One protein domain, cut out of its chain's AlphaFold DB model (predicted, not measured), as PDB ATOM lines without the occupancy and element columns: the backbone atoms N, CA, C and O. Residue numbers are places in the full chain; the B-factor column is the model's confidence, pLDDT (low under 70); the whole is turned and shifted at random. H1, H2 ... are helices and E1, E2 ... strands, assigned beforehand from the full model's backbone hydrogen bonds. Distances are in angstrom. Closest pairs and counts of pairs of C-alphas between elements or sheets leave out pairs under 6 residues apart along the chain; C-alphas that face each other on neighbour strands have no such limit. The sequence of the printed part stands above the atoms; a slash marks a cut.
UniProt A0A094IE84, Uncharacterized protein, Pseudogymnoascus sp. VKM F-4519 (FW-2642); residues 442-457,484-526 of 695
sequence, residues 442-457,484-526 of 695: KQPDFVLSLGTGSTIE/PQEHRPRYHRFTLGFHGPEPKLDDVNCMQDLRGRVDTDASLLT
ATOM      1  N   LYS A 442      63.020 -19.881   0.617       68.38
ATOM      2  CA  LYS A 442      62.032 -19.513  -0.409       68.38
ATOM      3  C   LYS A 442      61.441 -20.764  -1.038       68.38
ATOM      4  O   LYS A 442      62.156 -21.614  -1.546       68.38
ATOM      5  N   GLN A 443      60.117 -20.844  -1.076       69.69
ATOM      6  CA  GLN A 443      59.442 -21.976  -1.704       69.69
ATOM      7  C   GLN A 443      59.567 -21.925  -3.242       69.69
ATOM      8  O   GLN A 443      59.670 -20.836  -3.820       69.69
ATOM      9  N   PRO A 444      59.537 -23.078  -3.936       77.12
ATOM     10  CA  PRO A 444      59.309 -23.109  -5.376       77.12
ATOM     11  C   PRO A 444      57.951 -22.511  -5.746       77.12
ATOM     12  O   PRO A 444      56.972 -22.618  -5.014       77.12
ATOM     13  N   ASP A 445      57.898 -21.967  -6.956       78.31
ATOM     14  CA  ASP A 445      56.677 -21.465  -7.582       78.31
ATOM     15  C   ASP A 445      55.665 -22.591  -7.870       78.31
ATOM     16  O   ASP A 445      54.478 -22.437  -7.622       78.31
ATOM     17  N   PHE A 446      56.118 -23.750  -8.347       83.06
ATOM     18  CA  PHE A 446      55.247 -24.874  -8.688       83.06
ATOM     19  C   PHE A 446      55.954 -26.206  -8.429       83.06
ATOM     20  O   PHE A 446      57.147 -26.332  -8.710       83.06
ATOM     21  N   VAL A 447      55.220 -27.197  -7.913       85.44
ATOM     22  CA  VAL A 447      55.735 -28.548  -7.649       85.44
ATOM     23  C   VAL A 447      54.717 -29.585  -8.105       85.44
ATOM     24  O   VAL A 447      53.554 -29.544  -7.700       85.44
ATOM     25  N   LEU A 448      55.184 -30.548  -8.898       86.56
ATOM     26  CA  LEU A 448      54.421 -31.714  -9.331       86.56
ATOM     27  C   LEU A 448      55.119 -32.987  -8.841       86.56
ATOM     28  O   LEU A 448      56.245 -33.275  -9.240       86.56
ATOM     29  N   SER A 449      54.440 -33.739  -7.980       85.56
ATOM     30  CA  SER A 449      54.853 -35.048  -7.473       85.56
ATOM     31  C   SER A 449      54.002 -36.130  -8.140       85.56
ATOM     32  O   SER A 449      52.775 -36.038  -8.152       85.56
ATOM     33  N   LEU A 450      54.648 -37.151  -8.702       85.19
ATOM     34  CA  LEU A 450      53.984 -38.318  -9.282       85.19
ATOM     35  C   LEU A 450      54.381 -39.544  -8.454       85.19
ATOM     36  O   LEU A 450      55.561 -39.878  -8.378       85.19
ATOM     37  N   GLY A 451      53.404 -40.170  -7.802       79.56
ATOM     38  CA  GLY A 451      53.571 -41.403  -7.037       79.56
ATOM     39  C   GLY A 451      53.187 -42.629  -7.863       79.56
ATOM     40  O   GLY A 451      52.257 -42.573  -8.666       79.56
ATOM     41  N   THR A 452      53.879 -43.744  -7.633       79.44
ATOM     42  CA  THR A 452      53.643 -45.045  -8.288       79.44
ATOM     43  C   THR A 452      52.313 -45.695  -7.899       79.44
ATOM     44  O   THR A 452      51.783 -46.504  -8.653       79.44
ATOM     45  N   GLY A 453      51.759 -45.300  -6.755       74.81
ATOM     46  CA  GLY A 453      50.494 -45.773  -6.211       74.81
ATOM     47  C   GLY A 453      50.617 -46.088  -4.723       74.81
ATOM     48  O   GLY A 453      51.717 -46.060  -4.172       74.81
ATOM     49  N   SER A 454      49.488 -46.336  -4.069       75.00
ATOM     50  CA  SER A 454      49.423 -46.802  -2.681       75.00
ATOM     51  C   SER A 454      48.087 -47.495  -2.421       75.00
ATOM     52  O   SER A 454      47.071 -47.146  -3.027       75.00
ATOM     53  N   THR A 455      48.063 -48.458  -1.501       73.56
ATOM     54  CA  THR A 455      46.817 -49.072  -1.026       73.56
ATOM     55  C   THR A 455      45.912 -48.024  -0.384       73.56
ATOM     56  O   THR A 455      46.360 -47.271   0.482       73.56
ATOM     57  N   ILE A 456      44.641 -47.973  -0.788       67.44
ATOM     58  CA  ILE A 456      43.636 -47.188  -0.069       67.44
ATOM     59  C   ILE A 456      43.212 -48.018   1.142       67.44
ATOM     60  O   ILE A 456      42.517 -49.022   0.986       67.44
ATOM     61  N   GLU A 457      43.610 -47.598   2.341       56.22
ATOM     62  CA  GLU A 457      43.028 -48.128   3.574       56.22
ATOM     63  C   GLU A 457      41.563 -47.677   3.649       56.22
ATOM     64  O   GLU A 457      41.256 -46.501   3.847       56.22
ATOM     65  N   PRO A 484      53.417 -35.578   5.312       34.09
ATOM     66  CA  PRO A 484      52.326 -34.698   5.727       34.09
ATOM     67  C   PRO A 484      51.867 -33.793   4.578       34.09
ATOM     68  O   PRO A 484      52.653 -33.029   4.014       34.09
ATOM     69  N   GLN A 485      50.581 -33.864   4.234       39.69
ATOM     70  CA  GLN A 485      49.997 -33.090   3.142       39.69
ATOM     71  C   GLN A 485      49.717 -31.644   3.579       39.69
ATOM     72  O   GLN A 485      48.567 -31.245   3.788       39.69
ATOM     73  N   GLU A 486      50.770 -30.828   3.687       37.94
ATOM     74  CA  GLU A 486      50.599 -29.373   3.709       37.94
ATOM     75  C   GLU A 486      49.827 -28.948   2.452       37.94
ATOM     76  O   GLU A 486      50.304 -29.095   1.324       37.94
ATOM     77  N   HIS A 487      48.620 -28.419   2.650       43.94
ATOM     78  CA  HIS A 487      47.724 -27.981   1.582       43.94
ATOM     79  C   HIS A 487      48.235 -26.683   0.930       43.94
ATOM     80  O   HIS A 487      47.688 -25.598   1.129       43.94
ATOM     81  N   ARG A 488      49.312 -26.783   0.143       61.03
ATOM     82  CA  ARG A 488      49.875 -25.661  -0.623       61.03
ATOM     83  C   ARG A 488      49.190 -25.558  -1.998       61.03
ATOM     84  O   ARG A 488      49.156 -26.546  -2.728       61.03
ATOM     85  N   PRO A 489      48.713 -24.374  -2.430       64.81
ATOM     86  CA  PRO A 489      47.845 -24.228  -3.611       64.81
ATOM     87  C   PRO A 489      48.511 -24.506  -4.975       64.81
ATOM     88  O   PRO A 489      47.811 -24.563  -5.988       64.81
ATOM     89  N   ARG A 490      49.844 -24.650  -5.010       73.88
ATOM     90  CA  ARG A 490      50.655 -24.978  -6.203       73.88
ATOM     91  C   ARG A 490      51.488 -26.258  -6.047       73.88
ATOM     92  O   ARG A 490      52.368 -26.520  -6.866       73.88
ATOM     93  N   TYR A 491      51.232 -27.033  -4.993       83.31
ATOM     94  CA  TYR A 491      51.770 -28.380  -4.829       83.31
ATOM     95  C   TYR A 491      50.717 -29.376  -5.315       83.31
ATOM     96  O   TYR A 491      49.622 -29.448  -4.760       83.31
ATOM     97  N   HIS A 492      51.042 -30.132  -6.358       82.19
ATOM     98  CA  HIS A 492      50.160 -31.147  -6.926       82.19
ATOM     99  C   HIS A 492      50.813 -32.513  -6.766       82.19
ATOM    100  O   HIS A 492      51.926 -32.724  -7.245       82.19
ATOM    101  N   ARG A 493      50.123 -33.446  -6.107       80.81
ATOM    102  CA  ARG A 493      50.537 -34.846  -6.018       80.81
ATOM    103  C   ARG A 493      49.482 -35.715  -6.678       80.81
ATOM    104  O   ARG A 493      48.349 -35.735  -6.216       80.81
ATOM    105  N   PHE A 494      49.871 -36.451  -7.711       82.06
ATOM    106  CA  PHE A 494      49.045 -37.503  -8.298       82.06
ATOM    107  C   PHE A 494      49.594 -38.858  -7.858       82.06
ATOM    108  O   PHE A 494      50.806 -39.073  -7.860       82.06
ATOM    109  N   THR A 495      48.733 -39.760  -7.402       78.12
ATOM    110  CA  THR A 495      49.103 -41.099  -6.921       78.12
ATOM    111  C   THR A 495      47.904 -42.013  -7.144       78.12
ATOM    112  O   THR A 495      46.781 -41.605  -6.863       78.12
ATOM    113  N   LEU A 496      48.133 -43.213  -7.676       78.12
ATOM    114  CA  LEU A 496      47.072 -44.185  -7.948       78.12
ATOM    115  C   LEU A 496      46.604 -44.858  -6.655       78.12
ATOM    116  O   LEU A 496      47.424 -45.325  -5.864       78.12
ATOM    117  N   GLY A 497      45.291 -44.942  -6.459       74.69
ATOM    118  CA  GLY A 497      44.705 -45.657  -5.331       74.69
ATOM    119  C   GLY A 497      44.440 -47.128  -5.650       74.69
ATOM    120  O   GLY A 497      43.680 -47.442  -6.568       74.69
ATOM    121  N   PHE A 498      45.028 -48.049  -4.885       76.81
ATOM    122  CA  PHE A 498      44.748 -49.480  -5.022       76.81
ATOM    123  C   PHE A 498      43.657 -49.932  -4.045       76.81
ATOM    124  O   PHE A 498      43.861 -49.963  -2.833       76.81
ATOM    125  N   HIS A 499      42.506 -50.338  -4.589       68.62
ATOM    126  CA  HIS A 499      41.494 -51.122  -3.876       68.62
ATOM    127  C   HIS A 499      41.898 -52.607  -3.890       68.62
ATOM    128  O   HIS A 499      41.510 -53.354  -4.791       68.62
ATOM    129  N   GLY A 500      42.739 -53.010  -2.938       70.44
ATOM    130  CA  GLY A 500      43.312 -54.359  -2.840       70.44
ATOM    131  C   GLY A 500      44.808 -54.333  -2.496       70.44
ATOM    132  O   GLY A 500      45.365 -53.248  -2.321       70.44
ATOM    133  N   PRO A 501      45.470 -55.501  -2.392       68.88
ATOM    134  CA  PRO A 501      46.910 -55.568  -2.157       68.88
ATOM    135  C   PRO A 501      47.689 -54.915  -3.307       68.88
ATOM    136  O   PRO A 501      47.316 -55.044  -4.475       68.88
ATOM    137  N   GLU A 502      48.779 -54.224  -2.970       75.19
ATOM    138  CA  GLU A 502      49.663 -53.593  -3.951       75.19
ATOM    139  C   GLU A 502      50.287 -54.656  -4.882       75.19
ATOM    140  O   GLU A 502      50.722 -55.709  -4.396       75.19
ATOM    141  N   PRO A 503      50.345 -54.425  -6.209       80.94
ATOM    142  CA  PRO A 503      51.098 -55.295  -7.105       80.94
ATOM    143  C   PRO A 503      52.577 -55.291  -6.714       80.94
ATOM    144  O   PRO A 503      53.130 -54.268  -6.311       80.94
ATOM    145  N   LYS A 504      53.246 -56.438  -6.847       78.06
ATOM    146  CA  LYS A 504      54.676 -56.511  -6.534       78.06
ATOM    147  C   LYS A 504      55.482 -55.694  -7.542       78.06
ATOM    148  O   LYS A 504      55.166 -55.681  -8.729       78.06
ATOM    149  N   LEU A 505      56.570 -55.084  -7.073       75.19
ATOM    150  CA  LEU A 505      57.463 -54.249  -7.885       75.19
ATOM    151  C   LEU A 505      58.077 -54.995  -9.090       75.19
ATOM    152  O   LEU A 505      58.474 -54.363 -10.067       75.19
ATOM    153  N   ASP A 506      58.152 -56.326  -9.023       79.06
ATOM    154  CA  ASP A 506      58.664 -57.227 -10.058       79.06
ATOM    155  C   ASP A 506      57.576 -57.870 -10.949       79.06
ATOM    156  O   ASP A 506      57.916 -58.605 -11.879       79.06
ATOM    157  N   ASP A 507      56.282 -57.593 -10.732       80.25
ATOM    158  CA  ASP A 507      55.205 -58.169 -11.551       80.25
ATOM    159  C   ASP A 507      54.978 -57.400 -12.863       80.25
ATOM    160  O   ASP A 507      54.204 -56.446 -12.962       80.25
ATOM    161  N   VAL A 508      55.636 -57.875 -13.919       86.94
ATOM    162  CA  VAL A 508      55.540 -57.322 -15.278       86.94
ATOM    163  C   VAL A 508      54.171 -57.596 -15.932       86.94
ATOM    164  O   VAL A 508      53.786 -56.892 -16.870       86.94
ATOM    165  N   ASN A 509      53.401 -58.582 -15.456       88.00
ATOM    166  CA  ASN A 509      52.147 -58.986 -16.109       88.00
ATOM    167  C   ASN A 509      51.031 -57.960 -15.883       88.00
ATOM    168  O   ASN A 509      50.262 -57.664 -16.798       88.00
ATOM    169  N   CYS A 510      50.992 -57.347 -14.697       82.69
ATOM    170  CA  CYS A 510      49.977 -56.359 -14.333       82.69
ATOM    171  C   CYS A 510      50.130 -54.995 -15.044       82.69
ATOM    172  O   CYS A 510      49.265 -54.130 -14.903       82.69
ATOM    173  N   MET A 511      51.186 -54.771 -15.844       84.25
ATOM    174  CA  MET A 511      51.446 -53.472 -16.491       84.25
ATOM    175  C   MET A 511      50.309 -52.979 -17.402       84.25
ATOM    176  O   MET A 511      50.085 -51.769 -17.496       84.25
ATOM    177  N   GLN A 512      49.598 -53.880 -18.092       85.19
ATOM    178  CA  GLN A 512      48.470 -53.483 -18.948       85.19
ATOM    179  C   GLN A 512      47.272 -53.018 -18.110       85.19
ATOM    180  O   GLN A 512      46.699 -51.966 -18.397       85.19
ATOM    181  N   ASP A 513      46.967 -53.737 -17.028       84.31
ATOM    182  CA  ASP A 513      45.897 -53.391 -16.090       84.31
ATOM    183  C   ASP A 513      46.205 -52.092 -15.343       84.31
ATOM    184  O   ASP A 513      45.324 -51.249 -15.175       84.31
ATOM    185  N   LEU A 514      47.465 -51.883 -14.946       85.00
ATOM    186  CA  LEU A 514      47.927 -50.627 -14.354       85.00
ATOM    187  C   LEU A 514      47.717 -49.445 -15.303       85.00
ATOM    188  O   LEU A 514      47.172 -48.426 -14.881       85.00
ATOM    189  N   ARG A 515      48.076 -49.586 -16.588       83.81
ATOM    190  CA  ARG A 515      47.824 -48.553 -17.608       83.81
ATOM    191  C   ARG A 515      46.328 -48.267 -17.755       83.81
ATOM    192  O   ARG A 515      45.937 -47.103 -17.712       83.81
ATOM    193  N   GLY A 516      45.511 -49.316 -17.869       81.25
ATOM    194  CA  GLY A 516      44.054 -49.200 -17.946       81.25
ATOM    195  C   GLY A 516      43.460 -48.483 -16.732       81.25
ATOM    196  O   GLY A 516      42.609 -47.614 -16.897       81.25
ATOM    197  N   ARG A 517      43.971 -48.758 -15.524       79.50
ATOM    198  CA  ARG A 517      43.556 -48.063 -14.296       79.50
ATOM    199  C   ARG A 517      43.806 -46.558 -14.380       79.50
ATOM    200  O   ARG A 517      42.869 -45.813 -14.110       79.50
ATOM    201  N   VAL A 518      44.980 -46.101 -14.840       80.06
ATOM    202  CA  VAL A 518      45.255 -44.653 -15.014       80.06
ATOM    203  C   VAL A 518      44.277 -43.995 -15.995       80.06
ATOM    204  O   VAL A 518      43.811 -42.887 -15.742       80.06
ATOM    205  N   ASP A 519      43.929 -44.685 -17.086       76.06
ATOM    206  CA  ASP A 519      42.951 -44.208 -18.078       76.06
ATOM    207  C   ASP A 519      41.491 -44.214 -17.554       76.06
ATOM    208  O   ASP A 519      40.625 -43.591 -18.170       76.06
ATOM    209  N   THR A 520      41.203 -44.884 -16.427       74.06
ATOM    210  CA  THR A 520      39.859 -44.969 -15.805       74.06
ATOM    211  C   THR A 520      39.700 -44.218 -14.478       74.06
ATOM    212  O   THR A 520      38.570 -44.022 -14.031       74.06
ATOM    213  N   ASP A 521      40.790 -43.786 -13.839       70.81
ATOM    214  CA  ASP A 521      40.752 -43.181 -12.503       70.81
ATOM    215  C   ASP A 521      40.108 -41.781 -12.525       70.81
ATOM    216  O   ASP A 521      40.698 -40.780 -12.947       70.81
ATOM    217  N   ALA A 522      38.872 -41.705 -12.030       61.41
ATOM    218  CA  ALA A 522      38.079 -40.481 -11.997       61.41
ATOM    219  C   ALA A 522      38.738 -39.334 -11.205       61.41
ATOM    220  O   ALA A 522      38.460 -38.167 -11.503       61.41
ATOM    221  N   SER A 523      39.624 -39.633 -10.243       60.78
ATOM    222  CA  SER A 523      40.357 -38.611  -9.480       60.78
ATOM    223  C   SER A 523      41.360 -37.854 -10.364       60.78
ATOM    224  O   SER A 523      41.439 -36.622 -10.327       60.78
ATOM    225  N   LEU A 524      42.046 -38.581 -11.251       61.75
ATOM    226  CA  LEU A 524      43.032 -38.039 -12.185       61.75
ATOM    227  C   LEU A 524      42.377 -37.376 -13.408       61.75
ATOM    228  O   LEU A 524      42.910 -36.412 -13.957       61.75
ATOM    229  N   LEU A 525      41.217 -37.862 -13.853       60.12
ATOM    230  CA  LEU A 525      40.772 -37.637 -15.233       60.12
ATOM    231  C   LEU A 525      40.255 -36.235 -15.598       60.12
ATOM    232  O   LEU A 525      40.224 -35.927 -16.790       60.12
ATOM    233  N   THR A 526      39.823 -35.366 -14.668       65.94
ATOM    234  CA  THR A 526      39.226 -34.070 -15.096       65.94
ATOM    235  C   THR A 526      39.327 -32.846 -14.186       65.94
ATOM    236  O   THR A 526      39.429 -31.743 -14.727       65.94
TER     237      THR A 526
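This is residues 442 to 457 and 484 to 526 of the 695 residues of an uncharacterized protein of Pseudogymnoascus sp. VKM F-4519 (FW-2642) (UniProt A0A094IE84). Two long strands, E1 and E2, lie side by side as a narrow ribbon along the length of the domain; beyond their last residues the chain loops away and folds back as a small helical arm, H1 then H2, which comes near E2 at few points. The 59 printed residues hold two named strands and two named helices, in the order E1, E2, H1, H2; the sheet, E1 next to E2, is parallel and the class is mixed, helices and strands. The whole is loose, with a radius of gyration of the C-alphas of 13.9 A, and elongated, spanning 43 by 23 by 21 A.

E1, residues 447 to 455, bends by 63 degrees at residue 452. It is the parallel neighbour of E2, residues 491 to 498, at 16 degrees; N 449 and O 492 are 2.8 A apart and N 498 and O 454 2.9 A, within hydrogen-bond range. The closest C-alphas of E2 and H1, residues 511 to 520, are those of Leu 496 and Val 518, 7.3 A apart. Those of E2 and H2, residues 522 to 525, are Phe 494 and Leu 524, 7.2 A apart. H1 and H2 are close but not clearly touching, with Asp 519 and Leu 525 their closest C-alphas at 7.5 A. E1 is apart from H1 and H2. In H1 every O i to N i+4 pair is within hydrogen-bond range; H2 is too short for such a pair, and its one O i to N i+3 pair is not within range.

E1 begins at C-alpha 447 (55.735, -28.548, -7.649) and is 23.3 A long; E2 is 22.2 A. H1 measures 14.4 A, and H2 ends at C-alpha 525 (40.772, -37.637, -15.233).

The farthest C-alphas, of Lys 442 and Asn 509, are 43.6 A apart. Residues 458 to 483 are not printed, and C-alphas 457 and 484 are 16.5 A apart across this cut. The link from E2 to H1 is long, 12 residues. Mean pLDDT of the printed part is 73.7, with residues 484 to 489 and 522 to 526 among those under 70.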